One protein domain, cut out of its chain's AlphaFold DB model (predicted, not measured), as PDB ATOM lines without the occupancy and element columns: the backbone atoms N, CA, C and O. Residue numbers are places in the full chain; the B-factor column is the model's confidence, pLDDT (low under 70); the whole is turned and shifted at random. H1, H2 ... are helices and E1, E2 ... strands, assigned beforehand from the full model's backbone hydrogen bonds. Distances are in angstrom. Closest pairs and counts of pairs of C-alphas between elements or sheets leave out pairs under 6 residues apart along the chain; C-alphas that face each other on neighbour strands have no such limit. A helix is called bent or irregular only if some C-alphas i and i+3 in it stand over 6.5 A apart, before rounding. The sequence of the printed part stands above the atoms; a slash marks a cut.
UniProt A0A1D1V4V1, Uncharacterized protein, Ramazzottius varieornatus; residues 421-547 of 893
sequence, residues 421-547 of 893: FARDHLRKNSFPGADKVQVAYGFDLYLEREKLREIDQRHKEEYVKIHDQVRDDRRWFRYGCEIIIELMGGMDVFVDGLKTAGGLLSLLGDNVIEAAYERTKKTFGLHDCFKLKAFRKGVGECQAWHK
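What this domain is: This is residues 421 to 547 of the 893 residues of an uncharacterized protein of Ramazzottius varieornatus (UniProt A0A1D1V4V1). A compact cluster of crossed helices is built round H3 in the middle, with H2 running back alongside it and H5 and H6 crossing it at large angles. H1, H4 and the small strand hairpin of E1 and E2 gather at the last residues of H3, while residues 464 to 471 stick out where H2 turns toward H3. The printed part has 127 residues, mostly helix by class, with six named helices and two named strands in the order H1 E1 E2 H2 H3 H4 H5 H6. The radius of gyration of the C-alphas is 14.1 A and the spans are 43 by 34 by 25 A.

How they stand to each other: H1, residues 421 to 429, and H3, residues 473 to 487, only just touch, only at their ends, with 3 pairs of C-alphas within 8 A, the closest those of Asn 429 and Leu 487, 6.1 A apart. E1, residues 436 to 438, and E2, residues 446 to 448, form an antiparallel hairpin, with N 437 and O 447 within hydrogen-bond range at 2.8 A. H2, residues 449 to 466, forms a helical hairpin with H3, opposite ways at a shallow tilt of 14 degrees; the closest C-alphas, of His 459 and Tyr 479, are 6.8 A apart, and H2 touches with residues 452 to 459 alone. H4, residues 491 to 500, and H5, residues 504 to 524, touch only at the corner, the closest C-alphas, of Leu 498 and Leu 504, being 6.1 A apart. H5 touches H3 with residues 512 to 520 alone, at a steep tilt of 62 degrees, the C-alphas of Gly 480 and Ala 516 closest at 5.3 A. H6, residues 532 to 546, touches H3 about perpendicular at 75 degrees, the C-alphas of Phe 477 and Val 539 closest at 5.2 A. Every O i to N i+4 pair is within hydrogen-bond range in H1, H3 and H4, against 11 of 14 in H2, 13 of 17 in H5 and 7 of 11 in H6.

Where its parts are: H1 begins at C-alpha 421 (104.808, 84.562, 134.066). H2 is 26.3 A long, H3 21.8 A and H5 23.4 A. H5 is irregular, with C-alphas 507 and 510 9.6 A apart, and has a kink of 75 degrees near residue 511. H6, 21.7 A long, ends at C-alpha 546 (92.426, 90.659, 148.641).

The domain as a whole: The two C-alphas farthest apart, of Asp 424 and Asp 468, are 43.3 A apart. The printed part has no cut and no long link. Residues 465 to 471 and 543 to 547 have pLDDT under 70.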
ATOM      1  N   PHE A 421     106.014  85.142 133.456       91.62
ATOM      2  CA  PHE A 421     104.808  84.562 134.066       91.62
ATOM      3  C   PHE A 421     103.513  85.262 133.607       91.62
ATOM      4  O   PHE A 421     102.560  84.600 133.209       91.62
ATOM      5  N   ALA A 422     103.463  86.599 133.639       91.00
ATOM      6  CA  ALA A 422     102.275  87.335 133.210       91.00
ATOM      7  C   ALA A 422     102.056  87.230 131.699       91.00
ATOM      8  O   ALA A 422     100.919  87.053 131.279       91.00
ATOM      9  N   ARG A 423     103.121  87.297 130.888       86.94
ATOM     10  CA  ARG A 423     103.035  87.193 129.421       86.94
ATOM     11  C   ARG A 423     102.324  85.915 128.982       86.94
ATOM     12  O   ARG A 423     101.438  85.976 128.135       86.94
ATOM     13  N   ASP A 424     102.679  84.778 129.569       90.19
ATOM     14  CA  ASP A 424     102.159  83.481 129.131       90.19
ATOM     15  C   ASP A 424     100.677  83.302 129.542       90.19
ATOM     16  O   ASP A 424      99.876  82.759 128.776       90.19
ATOM     17  N   HIS A 425     100.267  83.872 130.683       94.12
ATOM     18  CA  HIS A 425      98.857  83.968 131.082       94.12
ATOM     19  C   HIS A 425      98.059  84.985 130.245       94.12
ATOM     20  O   HIS A 425      96.962  84.665 129.788       94.12
ATOM     21  N   LEU A 426      98.609  86.170 129.960       92.94
ATOM     22  CA  LEU A 426      98.000  87.156 129.056       92.94
ATOM     23  C   LEU A 426      97.796  86.553 127.657       92.94
ATOM     24  O   LEU A 426      96.719  86.679 127.083       92.94
ATOM     25  N   ARG A 427      98.779  85.813 127.125       90.50
ATOM     26  CA  ARG A 427      98.673  85.121 125.827       90.50
ATOM     27  C   ARG A 427      97.541  84.093 125.782       90.50
ATOM     28  O   ARG A 427      96.928  83.929 124.734       90.50
ATOM     29  N   LYS A 428      97.228  83.435 126.902       92.88
ATOM     30  CA  LYS A 428      96.070  82.534 127.007       92.88
ATOM     31  C   LYS A 428      94.747  83.300 127.119       92.88
ATOM     32  O   LYS A 428      93.777  82.964 126.446       92.88
ATOM     33  N   ASN A 429      94.692  84.303 127.993       93.56
ATOM     34  CA  ASN A 429      93.426  84.866 128.465       93.56
ATOM     35  C   ASN A 429      93.003  86.122 127.690       93.56
ATOM     36  O   ASN A 429      91.823  86.277 127.377       93.56
ATOM     37  N   SER A 430      93.956  86.977 127.308       92.06
ATOM     38  CA  SER A 430      93.712  88.281 126.682       92.06
ATOM     39  C   SER A 430      94.067  88.367 125.194       92.06
ATOM     40  O   SER A 430      94.224  89.474 124.680       92.06
ATOM     41  N   PHE A 431      94.206  87.236 124.497       90.25
ATOM     42  CA  PHE A 431      94.266  87.187 123.029       90.25
ATOM     43  C   PHE A 431      92.884  87.544 122.424       90.25
ATOM     44  O   PHE A 431      91.868  87.201 123.040       90.25
ATOM     45  N   PRO A 432      92.804  88.225 121.261       90.19
ATOM     46  CA  PRO A 432      91.531  88.562 120.612       90.19
ATOM     47  C   PRO A 432      90.666  87.333 120.274       90.19
ATOM     48  O   PRO A 432      91.175  86.271 119.925       90.19
ATOM     49  N   GLY A 433      89.342  87.501 120.353       89.81
ATOM     50  CA  GLY A 433      88.330  86.475 120.076       89.81
ATOM     51  C   GLY A 433      86.943  87.099 119.870       89.81
ATOM     52  O   GLY A 433      86.712  88.235 120.287       89.81
ATOM     53  N   ALA A 434      86.022  86.388 119.209       89.44
ATOM     54  CA  ALA A 434      84.721  86.930 118.779       89.44
ATOM     55  C   ALA A 434      83.766  87.283 119.943       89.44
ATOM     56  O   ALA A 434      82.947  88.205 119.848       89.44
ATOM     57  N   ASP A 435      83.897  86.558 121.050       94.38
ATOM     58  CA  ASP A 435      83.248  86.753 122.349       94.38
ATOM     59  C   ASP A 435      83.889  87.881 123.179       94.38
ATOM     60  O   ASP A 435      83.270  88.408 124.106       94.38
ATOM     61  N   LYS A 436      85.119  88.281 122.840       94.69
ATOM     62  CA  LYS A 436      85.912  89.248 123.598       94.69
ATOM     63  C   LYS A 436      85.722  90.676 123.090       94.69
ATOM     64  O   LYS A 436      85.035  90.948 122.099       94.69
ATOM     65  N   VAL A 437      86.278  91.618 123.843       94.50
ATOM     66  CA  VAL A 437      86.298  93.058 123.567       94.50
ATOM     67  C   VAL A 437      87.611  93.665 124.052       94.50
ATOM     68  O   VAL A 437      88.135  93.279 125.097       94.50
ATOM     69  N   GLN A 438      88.137  94.629 123.296       94.50
ATOM     70  CA  GLN A 438      89.345  95.369 123.662       94.50
ATOM     71  C   GLN A 438      89.109  96.163 124.961       94.50
ATOM     72  O   GLN A 438      88.105  96.871 125.099       94.50
ATOM     73  N   VAL A 439      90.041  96.070 125.910       95.38
ATOM     74  CA  VAL A 439      89.971  96.774 127.201       95.38
ATOM     75  C   VAL A 439      90.089  98.285 126.992       95.38
ATOM     76  O   VAL A 439      89.237  99.037 127.466       95.38
ATOM     77  N   ALA A 440      91.092  98.735 126.234       94.62
ATOM     78  CA  ALA A 440      91.295 100.142 125.894       94.62
ATOM     79  C   ALA A 440      91.884 100.306 124.484       94.62
ATOM     80  O   ALA A 440      92.700  99.497 124.050       94.62
ATOM     81  N   TYR A 441      91.490 101.386 123.803       90.88
ATOM     82  CA  TYR A 441      92.003 101.760 122.482       90.88
ATOM     83  C   TYR A 441      93.528 101.933 122.516       90.88
ATOM     84  O   TYR A 441      94.057 102.605 123.403       90.88
ATOM     85  N   GLY A 442      94.231 101.373 121.533       89.12
ATOM     86  CA  GLY A 442      95.692 101.406 121.455       89.12
ATOM     87  C   GLY A 442      96.418 100.312 122.242       89.12
ATOM     88  O   GLY A 442      97.638 100.400 122.366       89.12
ATOM     89  N   PHE A 443      95.707  99.303 122.756       90.88
ATOM     90  CA  PHE A 443      96.291  98.159 123.465       90.88
ATOM     91  C   PHE A 443      95.699  96.838 122.954       90.88
ATOM     92  O   PHE A 443      94.477  96.693 122.893       90.88
ATOM     93  N   ASP A 444      96.541  95.844 122.654       90.12
ATOM     94  CA  ASP A 444      96.094  94.477 122.334       90.12
ATOM     95  C   ASP A 444      95.860  93.658 123.608       90.12
ATOM     96  O   ASP A 444      96.534  92.669 123.882       90.12
ATOM     97  N   LEU A 445      94.906  94.116 124.415       93.19
ATOM     98  CA  LEU A 445      94.455  93.448 125.633       93.19
ATOM     99  C   LEU A 445      92.937  93.319 125.578       93.19
ATOM    100  O   LEU A 445      92.226  94.324 125.512       93.19
ATOM    101  N   TYR A 446      92.454  92.080 125.598       95.44
ATOM    102  CA  TYR A 446      91.049  91.738 125.400       95.44
ATOM    103  C   TYR A 446      90.489  91.012 126.630       95.44
ATOM    104  O   TYR A 446      91.206  90.273 127.299       95.44
ATOM    105  N   LEU A 447      89.205  91.212 126.920       96.81
ATOM    106  CA  LEU A 447      88.457  90.478 127.947       96.81
ATOM    107  C   LEU A 447      87.153  89.937 127.363       96.81
ATOM    108  O   LEU A 447      86.597  90.530 126.440       96.81
ATOM    109  N   GLU A 448      86.649  88.843 127.929       97.38
ATOM    110  CA  GLU A 448      85.316  88.312 127.624       97.38
ATOM    111  C   GLU A 448      84.250  89.396 127.836       97.38
ATOM    112  O   GLU A 448      84.221  90.085 128.864       97.38
ATOM    113  N   ARG A 449      83.362  89.575 126.851       97.25
ATOM    114  CA  ARG A 449      82.372  90.666 126.837       97.25
ATOM    115  C   ARG A 449      81.394  90.595 128.005       97.25
ATOM    116  O   ARG A 449      80.931  91.637 128.467       97.25
ATOM    117  N   GLU A 450      81.102  89.392 128.484       97.31
ATOM    118  CA  GLU A 450      80.211  89.165 129.623       97.31
ATOM    119  C   GLU A 450      80.916  89.470 130.948       97.31
ATOM    120  O   GLU A 450      80.406  90.281 131.718       97.31
ATOM    121  N   LYS A 451      82.149  88.987 131.155       97.50
ATOM    122  CA  LYS A 451      82.971  89.331 132.330       97.50
ATOM    123  C   LYS A 451      83.221  90.834 132.444       97.50
ATOM    124  O   LYS A 451      83.030  91.414 133.511       97.50
ATOM    125  N   LEU A 452      83.557  91.511 131.343       97.38
ATOM    126  CA  LEU A 452      83.729  92.966 131.368       97.38
ATOM    127  C   LEU A 452      82.405  93.707 131.633       97.38
ATOM    128  O   LEU A 452      82.425  94.758 132.271       97.38
ATOM    129  N   ARG A 453      81.253  93.158 131.212       97.25
ATOM    130  CA  ARG A 453      79.919  93.674 131.574       97.25
ATOM    131  C   ARG A 453      79.608  93.452 133.060       97.25
ATOM    132  O   ARG A 453      79.079  94.368 133.680       97.25
ATOM    133  N   GLU A 454      79.945  92.298 133.635       96.88
ATOM    134  CA  GLU A 454      79.774  92.005 135.068       96.88
ATOM    135  C   GLU A 454      80.550  92.996 135.943       96.88
ATOM    136  O   GLU A 454      79.976  93.572 136.868       96.88
ATOM    137  N   ILE A 455      81.830  93.244 135.631       96.69
ATOM    138  CA  ILE A 455      82.667  94.213 136.362       96.69
ATOM    139  C   ILE A 455      82.105  95.634 136.186       96.69
ATOM    140  O   ILE A 455      81.926  96.354 137.170       96.69
ATOM    141  N   ASP A 456      81.772  96.036 134.954       96.19
ATOM    142  CA  ASP A 456      81.127  97.325 134.674       96.19
ATOM    143  C   ASP A 456      79.851  97.521 135.503       96.19
ATOM    144  O   ASP A 456      79.660  98.595 136.070       96.19
ATOM    145  N   GLN A 457      78.979  96.511 135.566       94.94
ATOM    146  CA  GLN A 457      77.683  96.596 136.235       94.94
ATOM    147  C   GLN A 457      77.835  96.626 137.758       94.94
ATOM    148  O   GLN A 457      77.363  97.570 138.390       94.94
ATOM    149  N   ARG A 458      78.580  95.668 138.332       93.44
ATOM    150  CA  ARG A 458      78.902  95.579 139.771       93.44
ATOM    151  C   ARG A 458      79.391  96.919 140.316       93.44
ATOM    152  O   ARG A 458      78.889  97.418 141.322       93.44
ATOM    153  N   HIS A 459      80.341  97.538 139.616       91.81
ATOM    154  CA  HIS A 459      80.896  98.824 140.029       91.81
ATOM    155  C   HIS A 459      79.953  99.995 139.759       91.81
ATOM    156  O   HIS A 459      79.966 100.951 140.533       91.81
ATOM    157  N   LYS A 460      79.138  99.988 138.698       88.38
ATOM    158  CA  LYS A 460      78.149 101.059 138.450       88.38
ATOM    159  C   LYS A 460      77.021 101.051 139.481       88.38
ATOM    160  O   LYS A 460      76.630 102.124 139.924       88.38
ATOM    161  N   GLU A 461      76.566  99.891 139.940       85.69
ATOM    162  CA  GLU A 461      75.559  99.786 141.008       85.69
ATOM    163  C   GLU A 461      76.087 100.273 142.365       85.69
ATOM    164  O   GLU A 461      75.381 100.985 143.082       85.69
ATOM    165  N   GLU A 462      77.353  99.984 142.691       77.94
ATOM    166  CA  GLU A 462      78.023 100.524 143.886       77.94
ATOM    167  C   GLU A 462      78.097 102.069 143.864       77.94
ATOM    168  O   GLU A 462      78.105 102.701 144.916       77.94
ATOM    169  N   TYR A 463      78.075 102.704 142.683       73.06
ATOM    170  CA  TYR A 463      78.061 104.170 142.562       73.06
ATOM    171  C   TYR A 463      76.767 104.794 143.083       73.06
ATOM    172  O   TYR A 463      76.805 105.753 143.850       73.06
ATOM    173  N   VAL A 464      75.625 104.240 142.663       70.88
ATOM    174  CA  VAL A 464      74.292 104.801 142.935       70.88
ATOM    175  C   VAL A 464      73.996 104.785 144.438       70.88
ATOM    176  O   VAL A 464      73.369 105.703 144.950       70.88
ATOM    177  N   LYS A 465      74.520 103.785 145.159       66.88
ATOM    178  CA  LYS A 465      74.344 103.614 146.610       66.88
ATOM    179  C   LYS A 465      75.220 104.535 147.476       66.88
ATOM    180  O   LYS A 465      74.934 104.682 148.657       66.88
ATOM    181  N   ILE A 466      76.291 105.122 146.930       59.22
ATOM    182  CA  ILE A 466      77.316 105.881 147.689       59.22
ATOM    183  C   ILE A 466      77.273 107.393 147.367       59.22
ATOM    184  O   ILE A 466      78.016 108.192 147.936       59.22
ATOM    185  N   HIS A 467      76.382 107.813 146.466       49.09
ATOM    186  CA  HIS A 467      76.455 109.105 145.778       49.09
ATOM    187  C   HIS A 467      76.263 110.363 146.666       49.09
ATOM    188  O   HIS A 467      76.495 111.478 146.194       49.09
ATOM    189  N   ASP A 468      75.894 110.197 147.940       50.00
ATOM    190  CA  ASP A 468      75.418 111.268 148.827       50.00
ATOM    191  C   ASP A 468      76.467 111.906 149.763       50.00
ATOM    192  O   ASP A 468      76.118 112.845 150.485       50.00
ATOM    193  N   GLN A 469      77.737 111.451 149.816       47.06
ATOM    194  CA  GLN A 469      78.703 112.135 150.711       47.06
ATOM    195  C   GLN A 469      80.222 112.082 150.450       47.06
ATOM    196  O   GLN A 469      80.903 113.002 150.905       47.06
ATOM    197  N   VAL A 470      80.808 111.086 149.766       53.91
ATOM    198  CA  VAL A 470      82.288 111.007 149.629       53.91
ATOM    199  C   VAL A 470      82.742 110.584 148.228       53.91
ATOM    200  O   VAL A 470      82.303 109.568 147.698       53.91
ATOM    201  N   ARG A 471      83.710 111.319 147.654       61.22
ATOM    202  CA  ARG A 471      84.514 110.839 146.516       61.22
ATOM    203  C   ARG A 471      85.461 109.735 146.987       61.22
ATOM    204  O   ARG A 471      86.538 110.039 147.499       61.22
ATOM    205  N   ASP A 472      85.072 108.473 146.822       74.31
ATOM    206  CA  ASP A 472      85.970 107.350 147.097       74.31
ATOM    207  C   ASP A 472      86.726 106.880 145.843       74.31
ATOM    208  O   ASP A 472      86.315 105.948 145.142       74.31
ATOM    209  N   ASP A 473      87.885 107.500 145.597       81.12
ATOM    210  CA  ASP A 473      88.854 107.111 144.560       81.12
ATOM    211  C   ASP A 473      89.206 105.605 144.602       81.12
ATOM    212  O   ASP A 473      89.596 105.023 143.583       81.12
ATOM    213  N   ARG A 474      89.051 104.936 145.761       84.69
ATOM    214  CA  ARG A 474      89.329 103.497 145.927       84.69
ATOM    215  C   ARG A 474      88.499 102.623 145.003       84.69
ATOM    216  O   ARG A 474      89.010 101.598 144.556       84.69
ATOM    217  N   ARG A 475      87.260 103.010 144.688       88.25
ATOM    218  CA  ARG A 475      86.391 102.237 143.790       88.25
ATOM    219  C   ARG A 475      86.956 102.183 142.368       88.25
ATOM    220  O   ARG A 475      86.964 101.122 141.754       88.25
ATOM    221  N   TRP A 476      87.537 103.283 141.881       93.12
ATOM    222  CA  TRP A 476      88.232 103.311 140.587       93.12
ATOM    223  C   TRP A 476      89.484 102.423 140.588       93.12
ATOM    224  O   TRP A 476      89.761 101.744 139.600       93.12
ATOM    225  N   PHE A 477      90.223 102.381 141.702       94.06
ATOM    226  CA  PHE A 477      91.357 101.464 141.854       94.06
ATOM    227  C   PHE A 477      90.908  99.995 141.917       94.06
ATOM    228  O   PHE A 477      91.552  99.151 141.296       94.06
ATOM    229  N   ARG A 478      89.789  99.689 142.595       92.75
ATOM    230  CA  ARG A 478      89.211  98.336 142.666       92.75
ATOM    231  C   ARG A 478      88.778  97.839 141.283       92.75
ATOM    232  O   ARG A 478      89.238  96.785 140.864       92.75
ATOM    233  N   TYR A 479      87.996  98.635 140.547       96.00
ATOM    234  CA  TYR A 479      87.580  98.343 139.166       96.00
ATOM    235  C   TYR A 479      88.781  98.053 138.249       96.00
ATOM    236  O   TYR A 479      88.820  97.039 137.551       96.00
ATOM    237  N   GLY A 480      89.804  98.914 138.300       96.38
ATOM    238  CA  GLY A 480      91.037  98.718 137.540       96.38
ATOM    239  C   GLY A 480      91.826  97.471 137.956       96.38
ATOM    240  O   GLY A 480      92.445  96.836 137.104       96.38
ATOM    241  N   CYS A 481      91.787  97.090 139.237       95.81
ATOM    242  CA  CYS A 481      92.407  95.858 139.721       95.81
ATOM    243  C   CYS A 481      91.634  94.605 139.281       95.81
ATOM    244  O   CYS A 481      92.269  93.619 138.924       95.81
ATOM    245  N   GLU A 482      90.299  94.635 139.257       96.00
ATOM    246  CA  GLU A 482      89.471  93.520 138.765       96.00
ATOM    247  C   GLU A 482      89.725  93.253 137.272       96.00
ATOM    248  O   GLU A 482      89.954  92.108 136.894       96.00
ATOM    249  N   ILE A 483      89.833  94.294 136.436       97.69
ATOM    250  CA  ILE A 483      90.263  94.154 135.027       97.69
ATOM    251  C   ILE A 483      91.630  93.466 134.916       97.69
ATOM    252  O   ILE A 483      91.821  92.587 134.079       97.69
ATOM    253  N   ILE A 484      92.588  93.872 135.750       96.75
ATOM    254  CA  ILE A 484      93.941  93.301 135.785       96.75
ATOM    255  C   ILE A 484      93.921  91.826 136.216       96.75
ATOM    256  O   ILE A 484      94.680  91.025 135.674       96.75
ATOM    257  N   ILE A 485      93.056  91.466 137.165       95.81
ATOM    258  CA  ILE A 485      92.885  90.097 137.658       95.81
ATOM    259  C   ILE A 485      92.287  89.198 136.568       95.81
ATOM    260  O   ILE A 485      92.844  88.137 136.292       95.81
ATOM    261  N   GLU A 486      91.226  89.632 135.883       97.44
ATOM    262  CA  GLU A 486      90.641  88.846 134.786       97.44
ATOM    263  C   GLU A 486      91.585  88.740 133.573       97.44
ATOM    264  O   GLU A 486      91.697  87.670 132.980       97.44
ATOM    265  N   LEU A 487      92.355  89.790 133.247       96.44
ATOM    266  CA  LEU A 487      93.381  89.730 132.189       96.44
ATOM    267  C   LEU A 487      94.459  88.674 132.490       96.44
ATOM    268  O   LEU A 487      94.970  88.025 131.577       96.44
ATOM    269  N   MET A 488      94.782  88.472 133.768       95.50
ATOM    270  CA  MET A 488      95.696  87.423 134.230       95.50
ATOM    271  C   MET A 488      95.047  86.028 134.274       95.50
ATOM    272  O   MET A 488      95.766  85.042 134.418       95.50
ATOM    273  N   GLY A 489      93.729  85.903 134.094       95.94
ATOM    274  CA  GLY A 489      92.995  84.634 134.194       95.94
ATOM    275  C   GLY A 489      92.537  84.283 135.603       95.94
ATOM    276  O   GLY A 489      92.544  83.108 135.970       95.94
ATOM    277  N   GLY A 490      92.170  85.288 136.397       95.44
ATOM    278  CA  GLY A 490      91.593  85.107 137.722       95.44
ATOM    279  C   GLY A 490      92.589  85.284 138.869       95.44
ATOM    280  O   GLY A 490      93.790  85.522 138.695       95.44
ATOM    281  N   MET A 491      92.050  85.231 140.086       93.44
ATOM    282  CA  MET A 491      92.726  85.813 141.243       93.44
ATOM    283  C   MET A 491      93.928  85.012 141.748       93.44
ATOM    284  O   MET A 491      94.944  85.600 142.120       93.44
ATOM    285  N   ASP A 492      93.849  83.685 141.726       91.94
ATOM    286  CA  ASP A 492      94.930  82.827 142.217       91.94
ATOM    287  C   ASP A 492      96.195  82.987 141.358       91.94
ATOM    288  O   ASP A 492      97.292  83.177 141.887       91.94
ATOM    289  N   VAL A 493      96.022  83.069 140.032       94.69
ATOM    290  CA  VAL A 493      97.098  83.358 139.070       94.69
ATOM    291  C   VAL A 493      97.740  84.721 139.340       94.69
ATOM    292  O   VAL A 493      98.966  84.840 139.365       94.69
ATOM    293  N   PHE A 494      96.937  85.761 139.572       94.12
ATOM    294  CA  PHE A 494      97.452  87.091 139.906       94.12
ATOM    295  C   PHE A 494      98.251  87.084 141.220       94.12
ATOM    296  O   PHE A 494      99.335  87.669 141.298       94.12
ATOM    297  N   VAL A 495      97.764  86.376 142.243       90.19
ATOM    298  CA  VAL A 495      98.441  86.224 143.539       90.19
ATOM    299  C   VAL A 495      99.761  85.451 143.412       90.19
ATOM    300  O   VAL A 495     100.751  85.858 144.028       90.19
ATOM    301  N   ASP A 496      99.830  84.398 142.598       90.88
ATOM    302  CA  ASP A 496     101.061  83.625 142.363       90.88
ATOM    303  C   ASP A 496     102.073  84.358 141.475       90.88
ATOM    304  O   ASP A 496     103.279  84.352 141.760       90.88
ATOM    305  N   GLY A 497     101.596  85.118 140.490       91.62
ATOM    306  CA  GLY A 497     102.424  86.051 139.732       91.62
ATOM    307  C   GLY A 497     103.067  87.105 140.634       91.62
ATOM    308  O   GLY A 497     104.260  87.389 140.512       91.62
ATOM    309  N   LEU A 498     102.318  87.647 141.601       90.19
ATOM    310  CA  LEU A 498     102.829  88.636 142.557       90.19
ATOM    311  C   LEU A 498     103.898  88.062 143.498       90.19
ATOM    312  O   LEU A 498     104.832  88.790 143.846       90.19
ATOM    313  N   LYS A 499     103.791  86.783 143.892       89.06
ATOM    314  CA  LYS A 499     104.850  86.069 144.634       89.06
ATOM    315  C   LYS A 499     106.110  85.935 143.776       89.06
ATOM    316  O   LYS A 499     107.201  86.239 144.247       89.06
ATOM    317  N   THR A 500     105.940  85.528 142.519       90.19
ATOM    318  CA  THR A 500     107.033  85.233 141.577       90.19
ATOM    319  C   THR A 500     107.806  86.487 141.155       90.19
ATOM    320  O   THR A 500     109.032  86.504 141.201       90.19
ATOM    321  N   ALA A 501     107.108  87.561 140.777       88.12
ATOM    322  CA  ALA A 501     107.718  88.767 140.207       88.12
ATOM    323  C   ALA A 501     108.197  89.800 141.252       88.12
ATOM    324  O   ALA A 501     108.725  90.853 140.888       88.12
ATOM    325  N   GLY A 502     107.963  89.563 142.548       85.69
ATOM    326  CA  GLY A 502     108.368  90.470 143.630       85.69
ATOM    327  C   GLY A 502     107.592  91.797 143.713       85.69
ATOM    328  O   GLY A 502     107.977  92.677 144.482       85.69
ATOM    329  N   GLY A 503     106.505  91.971 142.951       88.00
ATOM    330  CA  GLY A 503     105.621  93.139 143.053       88.00
ATOM    331  C   GLY A 503     104.820  93.460 141.787       88.00
ATOM    332  O   GLY A 503     105.164  93.044 140.685       88.00
ATOM    333  N   LEU A 504     103.755  94.255 141.945       90.56
ATOM    334  CA  LEU A 504     102.766  94.554 140.896       90.56
ATOM    335  C   LEU A 504     103.369  95.141 139.607       90.56
ATOM    336  O   LEU A 504     103.092  94.652 138.516       90.56
ATOM    337  N   LEU A 505     104.209  96.176 139.731       88.44
ATOM    338  CA  LEU A 505     104.832  96.847 138.579       88.44
ATOM    339  C   LEU A 505     105.856  95.960 137.854       88.44
ATOM    340  O   LEU A 505     106.146  96.213 136.691       88.44
ATOM    341  N   SER A 506     106.417  94.966 138.548       88.75
ATOM    342  CA  SER A 506     107.322  93.966 137.973       88.75
ATOM    343  C   SER A 506     106.542  92.839 137.295       88.75
ATOM    344  O   SER A 506     106.981  92.320 136.279       88.75
ATOM    345  N   LEU A 507     105.377  92.470 137.840       92.38
ATOM    346  CA  LEU A 507     104.497  91.461 137.258       92.38
ATOM    347  C   LEU A 507     103.875  91.943 135.946       92.38
ATOM    348  O   LEU A 507     103.965  91.251 134.941       92.38
ATOM    349  N   LEU A 508     103.230  93.110 135.964       91.50
ATOM    350  CA  LEU A 508     102.329  93.544 134.891       91.50
ATOM    351  C   LEU A 508     102.987  94.435 133.840       91.50
ATOM    352  O   LEU A 508     102.463  94.553 132.732       91.50
ATOM    353  N   GLY A 509     104.112  95.075 134.166       90.62
ATOM    354  CA  GLY A 509     104.683  96.131 133.336       90.62
ATOM    355  C   GLY A 509     103.780  97.368 133.243       90.62
ATOM    356  O   GLY A 509     102.768  97.488 133.936       90.62
ATOM    357  N   ASP A 510     104.152  98.313 132.383       90.06
ATOM    358  CA  ASP A 510     103.398  99.566 132.230       90.06
ATOM    359  C   ASP A 510     102.148  99.408 131.345       90.06
ATOM    360  O   ASP A 510     101.102  99.976 131.657       90.06
ATOM    361  N   ASN A 511     102.227  98.602 130.279       89.75
ATOM    362  CA  ASN A 511     101.186  98.506 129.244       89.75
ATOM    363  C   ASN A 511      99.835  97.997 129.787       89.75
ATOM    364  O   ASN A 511      98.794  98.580 129.495       89.75
ATOM    365  N   VAL A 512      99.844  96.947 130.618       93.31
ATOM    366  CA  VAL A 512      98.623  96.358 131.206       93.31
ATOM    367  C   VAL A 512      97.940  97.337 132.166       93.31
ATOM    368  O   VAL A 512      96.715  97.463 132.181       93.31
ATOM    369  N   ILE A 513      98.734  98.081 132.940       94.62
ATOM    370  CA  ILE A 513      98.229  99.066 133.902       94.62
ATOM    371  C   ILE A 513      97.696 100.308 133.174       94.62
ATOM    372  O   ILE A 513      96.695 100.877 133.603       94.62
ATOM    373  N   GLU A 514      98.312 100.719 132.064       94.50
ATOM    374  CA  GLU A 514      97.828 101.827 131.231       94.50
ATOM    375  C   GLU A 514      96.527 101.480 130.488       94.50
ATOM    376  O   GLU A 514      95.613 102.306 130.470       94.50
ATOM    377  N   ALA A 515      96.369 100.245 130.000       94.81
ATOM    378  CA  ALA A 515      95.104  99.775 129.433       94.81
ATOM    379  C   ALA A 515      93.969  99.752 130.475       94.81
ATOM    380  O   ALA A 515      92.885 100.292 130.236       94.81
ATOM    381  N   ALA A 516      94.219  99.189 131.663       96.94
ATOM    382  CA  ALA A 516      93.244  99.175 132.755       96.94
ATOM    383  C   ALA A 516      92.896 100.596 133.245       96.94
ATOM    384  O   ALA A 516      91.740 100.880 133.565       96.94
ATOM    385  N   TYR A 517      93.869 101.511 133.255       96.94
ATOM    386  CA  TYR A 517      93.678 102.925 133.585       96.94
ATOM    387  C   TYR A 517      92.787 103.653 132.574       96.94
ATOM    388  O   TYR A 517      91.811 104.281 132.983       96.94
ATOM    389  N   GLU A 518      93.055 103.551 131.268       96.00
ATOM    390  CA  GLU A 518      92.213 104.215 130.261       96.00
ATOM    391  C   GLU A 518      90.817 103.576 130.174       96.00
ATOM    392  O   GLU A 518      89.827 104.292 129.999       96.00
ATOM    393  N   ARG A 519      90.676 102.265 130.432       96.44
ATOM    394  CA  ARG A 519      89.351 101.646 130.622       96.44
ATOM    395  C   ARG A 519      88.626 102.200 131.850       96.44
ATOM    396  O   ARG A 519      87.433 102.497 131.763       96.44
ATOM    397  N   THR A 520      89.328 102.394 132.966       96.56
ATOM    398  CA  THR A 520      88.781 103.023 134.184       96.56
ATOM    399  C   THR A 520      88.319 104.454 133.898       96.56
ATOM    400  O   THR A 520      87.189 104.812 134.229       96.56
ATOM    401  N   LYS A 521      89.137 105.257 133.202       95.62
ATOM    402  CA  LYS A 521      88.768 106.619 132.784       95.62
ATOM    403  C   LYS A 521      87.536 106.634 131.885       95.62
ATOM    404  O   LYS A 521      86.607 107.382 132.174       95.62
ATOM    405  N   LYS A 522      87.498 105.792 130.846       94.88
ATOM    406  CA  LYS A 522      86.370 105.692 129.903       94.88
ATOM    407  C   LYS A 522      85.067 105.263 130.585       94.88
ATOM    408  O   LYS A 522      84.006 105.756 130.222       94.88
ATOM    409  N   THR A 523      85.139 104.372 131.572       94.75
ATOM    410  CA  THR A 523      83.948 103.803 132.236       94.75
ATOM    411  C   THR A 523      83.317 104.754 133.257       94.75
ATOM    412  O   THR A 523      82.115 104.665 133.502       94.75
ATOM    413  N   PHE A 524      84.096 105.687 133.818       92.94
ATOM    414  CA  PHE A 524      83.632 106.647 134.831       92.94
ATOM    415  C   PHE A 524      83.776 108.130 134.419       92.94
ATOM    416  O   PHE A 524      83.606 109.009 135.258       92.94
ATOM    417  N   GLY A 525      84.091 108.427 133.152       93.81
ATOM    418  CA  GLY A 525      84.178 109.798 132.616       93.81
ATOM    419  C   GLY A 525      85.333 110.649 133.170       93.81
ATOM    420  O   GLY A 525      85.252 111.875 133.183       93.81
ATOM    421  N   LEU A 526      86.411 110.028 133.657       90.75
ATOM    422  CA  LEU A 526      87.444 110.680 134.482       90.75
ATOM    423  C   LEU A 526      88.532 111.399 133.660       90.75
ATOM    424  O   LEU A 526      89.724 111.212 133.913       90.75
ATOM    425  N   HIS A 527      88.143 112.159 132.636       81.75
ATOM    426  CA  HIS A 527      89.047 112.556 131.547       81.75
ATOM    427  C   HIS A 527      90.319 113.295 132.012       81.75
ATOM    428  O   HIS A 527      91.409 112.866 131.624       81.75
ATOM    429  N   ASP A 528      90.196 114.283 132.912       83.50
ATOM    430  CA  ASP A 528      91.324 115.130 133.356       83.50
ATOM    431  C   ASP A 528      91.638 115.065 134.862       83.50
ATOM    432  O   ASP A 528      92.756 115.362 135.295       83.50
ATOM    433  N   CYS A 529      90.664 114.684 135.696       85.00
ATOM    434  CA  CYS A 529      90.830 114.685 137.153       85.00
ATOM    435  C   CYS A 529      91.685 113.514 137.666       85.00
ATOM    436  O   CYS A 529      92.356 113.638 138.694       85.00
ATOM    437  N   PHE A 530      91.684 112.386 136.952       90.69
ATOM    438  CA  PHE A 530      92.317 111.146 137.382       90.69
ATOM    439  C   PHE A 530      93.690 110.975 136.736       90.69
ATOM    440  O   PHE A 530      93.843 111.092 135.525       90.69
ATOM    441  N   LYS A 531      94.714 110.709 137.557       94.81
ATOM    442  CA  LYS A 531      96.120 110.692 137.124       94.81
ATOM    443  C   LYS A 531      96.709 109.291 137.233       94.81
ATOM    444  O   LYS A 531      96.687 108.696 138.308       94.81
ATOM    445  N   LEU A 532      97.352 108.814 136.167       94.19
ATOM    446  CA  LEU A 532      97.985 107.488 136.083       94.19
ATOM    447  C   LEU A 532      98.917 107.172 137.267       94.19
ATOM    448  O   LEU A 532      98.952 106.043 137.747       94.19
ATOM    449  N   LYS A 533      99.643 108.168 137.798       94.06
ATOM    450  CA  LYS A 533     100.497 108.000 138.990       94.06
ATOM    451  C   LYS A 533      99.697 107.673 140.262       94.06
ATOM    452  O   LYS A 533     100.188 106.914 141.095       94.06
ATOM    453  N   ALA A 534      98.487 108.216 140.407       93.25
ATOM    454  CA  ALA A 534      97.577 107.874 141.497       93.25
ATOM    455  C   ALA A 534      96.989 106.470 141.292       93.25
ATOM    456  O   ALA A 534      97.050 105.666 142.213       93.25
ATOM    457  N   PHE A 535      96.546 106.131 140.073       95.25
ATOM    458  CA  PHE A 535      96.060 104.784 139.732       95.25
ATOM    459  C   PHE A 535      97.110 103.691 139.985       95.25
ATOM    460  O   PHE A 535      96.846 102.747 140.723       95.25
ATOM    461  N   ARG A 536      98.341 103.863 139.477       94.50
ATOM    462  CA  ARG A 536      99.481 102.954 139.723       94.50
ATOM    463  C   ARG A 536      99.743 102.732 141.220       94.50
ATOM    464  O   ARG A 536     100.084 101.620 141.613       94.50
ATOM    465  N   LYS A 537      99.580 103.767 142.058       92.50
ATOM    466  CA  LYS A 537      99.672 103.639 143.521       92.50
ATOM    467  C   LYS A 537      98.463 102.890 144.092       92.50
ATOM    468  O   LYS A 537      98.645 101.951 144.857       92.50
ATOM    469  N   GLY A 538      97.254 103.295 143.711       91.81
ATOM    470  CA  GLY A 538      95.994 102.763 144.218       91.81
ATOM    471  C   GLY A 538      95.819 101.273 143.947       91.81
ATOM    472  O   GLY A 538      95.536 100.528 144.879       91.81
ATOM    473  N   VAL A 539      96.085 100.804 142.724       90.44
ATOM    474  CA  VAL A 539      96.071  99.364 142.386       90.44
ATOM    475  C   VAL A 539      97.150  98.601 143.173       90.44
ATOM    476  O   VAL A 539      96.910  97.493 143.647       90.44
ATOM    477  N   GLY A 540      98.313  99.217 143.421       87.69
ATOM    478  CA  GLY A 540      99.328  98.674 144.336       87.69
ATOM    479  C   GLY A 540      98.854  98.557 145.792       87.69
ATOM    480  O   GLY A 540      99.255  97.636 146.498       87.69
ATOM    481  N   GLU A 541      97.970  99.449 146.244       84.62
ATOM    482  CA  GLU A 541      97.330  99.381 147.564       84.62
ATOM    483  C   GLU A 541      96.148  98.382 147.589       84.62
ATOM    484  O   GLU A 541      95.932  97.749 148.624       84.62
ATOM    485  N   CYS A 542      95.467  98.134 146.458       78.75
ATOM    486  CA  CYS A 542      94.392  97.131 146.324       78.75
ATOM    487  C   CYS A 542      94.862  95.702 146.646       78.75
ATOM    488  O   CYS A 542      94.096  94.909 147.193       78.75
ATOM    489  N   GLN A 543      96.139  95.383 146.396       68.31
ATOM    490  CA  GLN A 543      96.755  94.103 146.779       68.31
ATOM    491  C   GLN A 543      96.553  93.772 148.274       68.31
ATOM    492  O   GLN A 543      96.496  92.601 148.654       68.31
ATOM    493  N   ALA A 544      96.440  94.787 149.139       64.88
ATOM    494  CA  ALA A 544      96.221  94.594 150.569       64.88
ATOM    495  C   ALA A 544      94.781  94.186 150.931       64.88
ATOM    496  O   ALA A 544      94.589  93.650 152.016       64.88
ATOM    497  N   TRP A 545      93.791  94.421 150.061       60.91
ATOM    498  CA  TRP A 545      92.377  94.110 150.328       60.91
ATOM    499  C   TRP A 545      92.029  92.647 150.040       60.91
ATOM    500  O   TRP A 545      91.200  92.064 150.727       60.91
ATOM    501  N   HIS A 546      92.681  92.046 149.043       58.75
ATOM    502  CA  HIS A 546      92.426  90.659 148.641       58.75
ATOM    503  C   HIS A 546      93.334  89.630 149.320       58.75
ATOM    504  O   HIS A 546      93.117  88.425 149.188       58.75
ATOM    505  N   LYS A 547      94.311  90.076 150.119       57.25
ATOM    506  CA  LYS A 547      94.739  89.261 151.252       57.25
ATOM    507  C   LYS A 547      93.541  89.182 152.193       57.25
ATOM    508  O   LYS A 547      93.363  90.096 152.995       57.25
TER     509      LYS A 547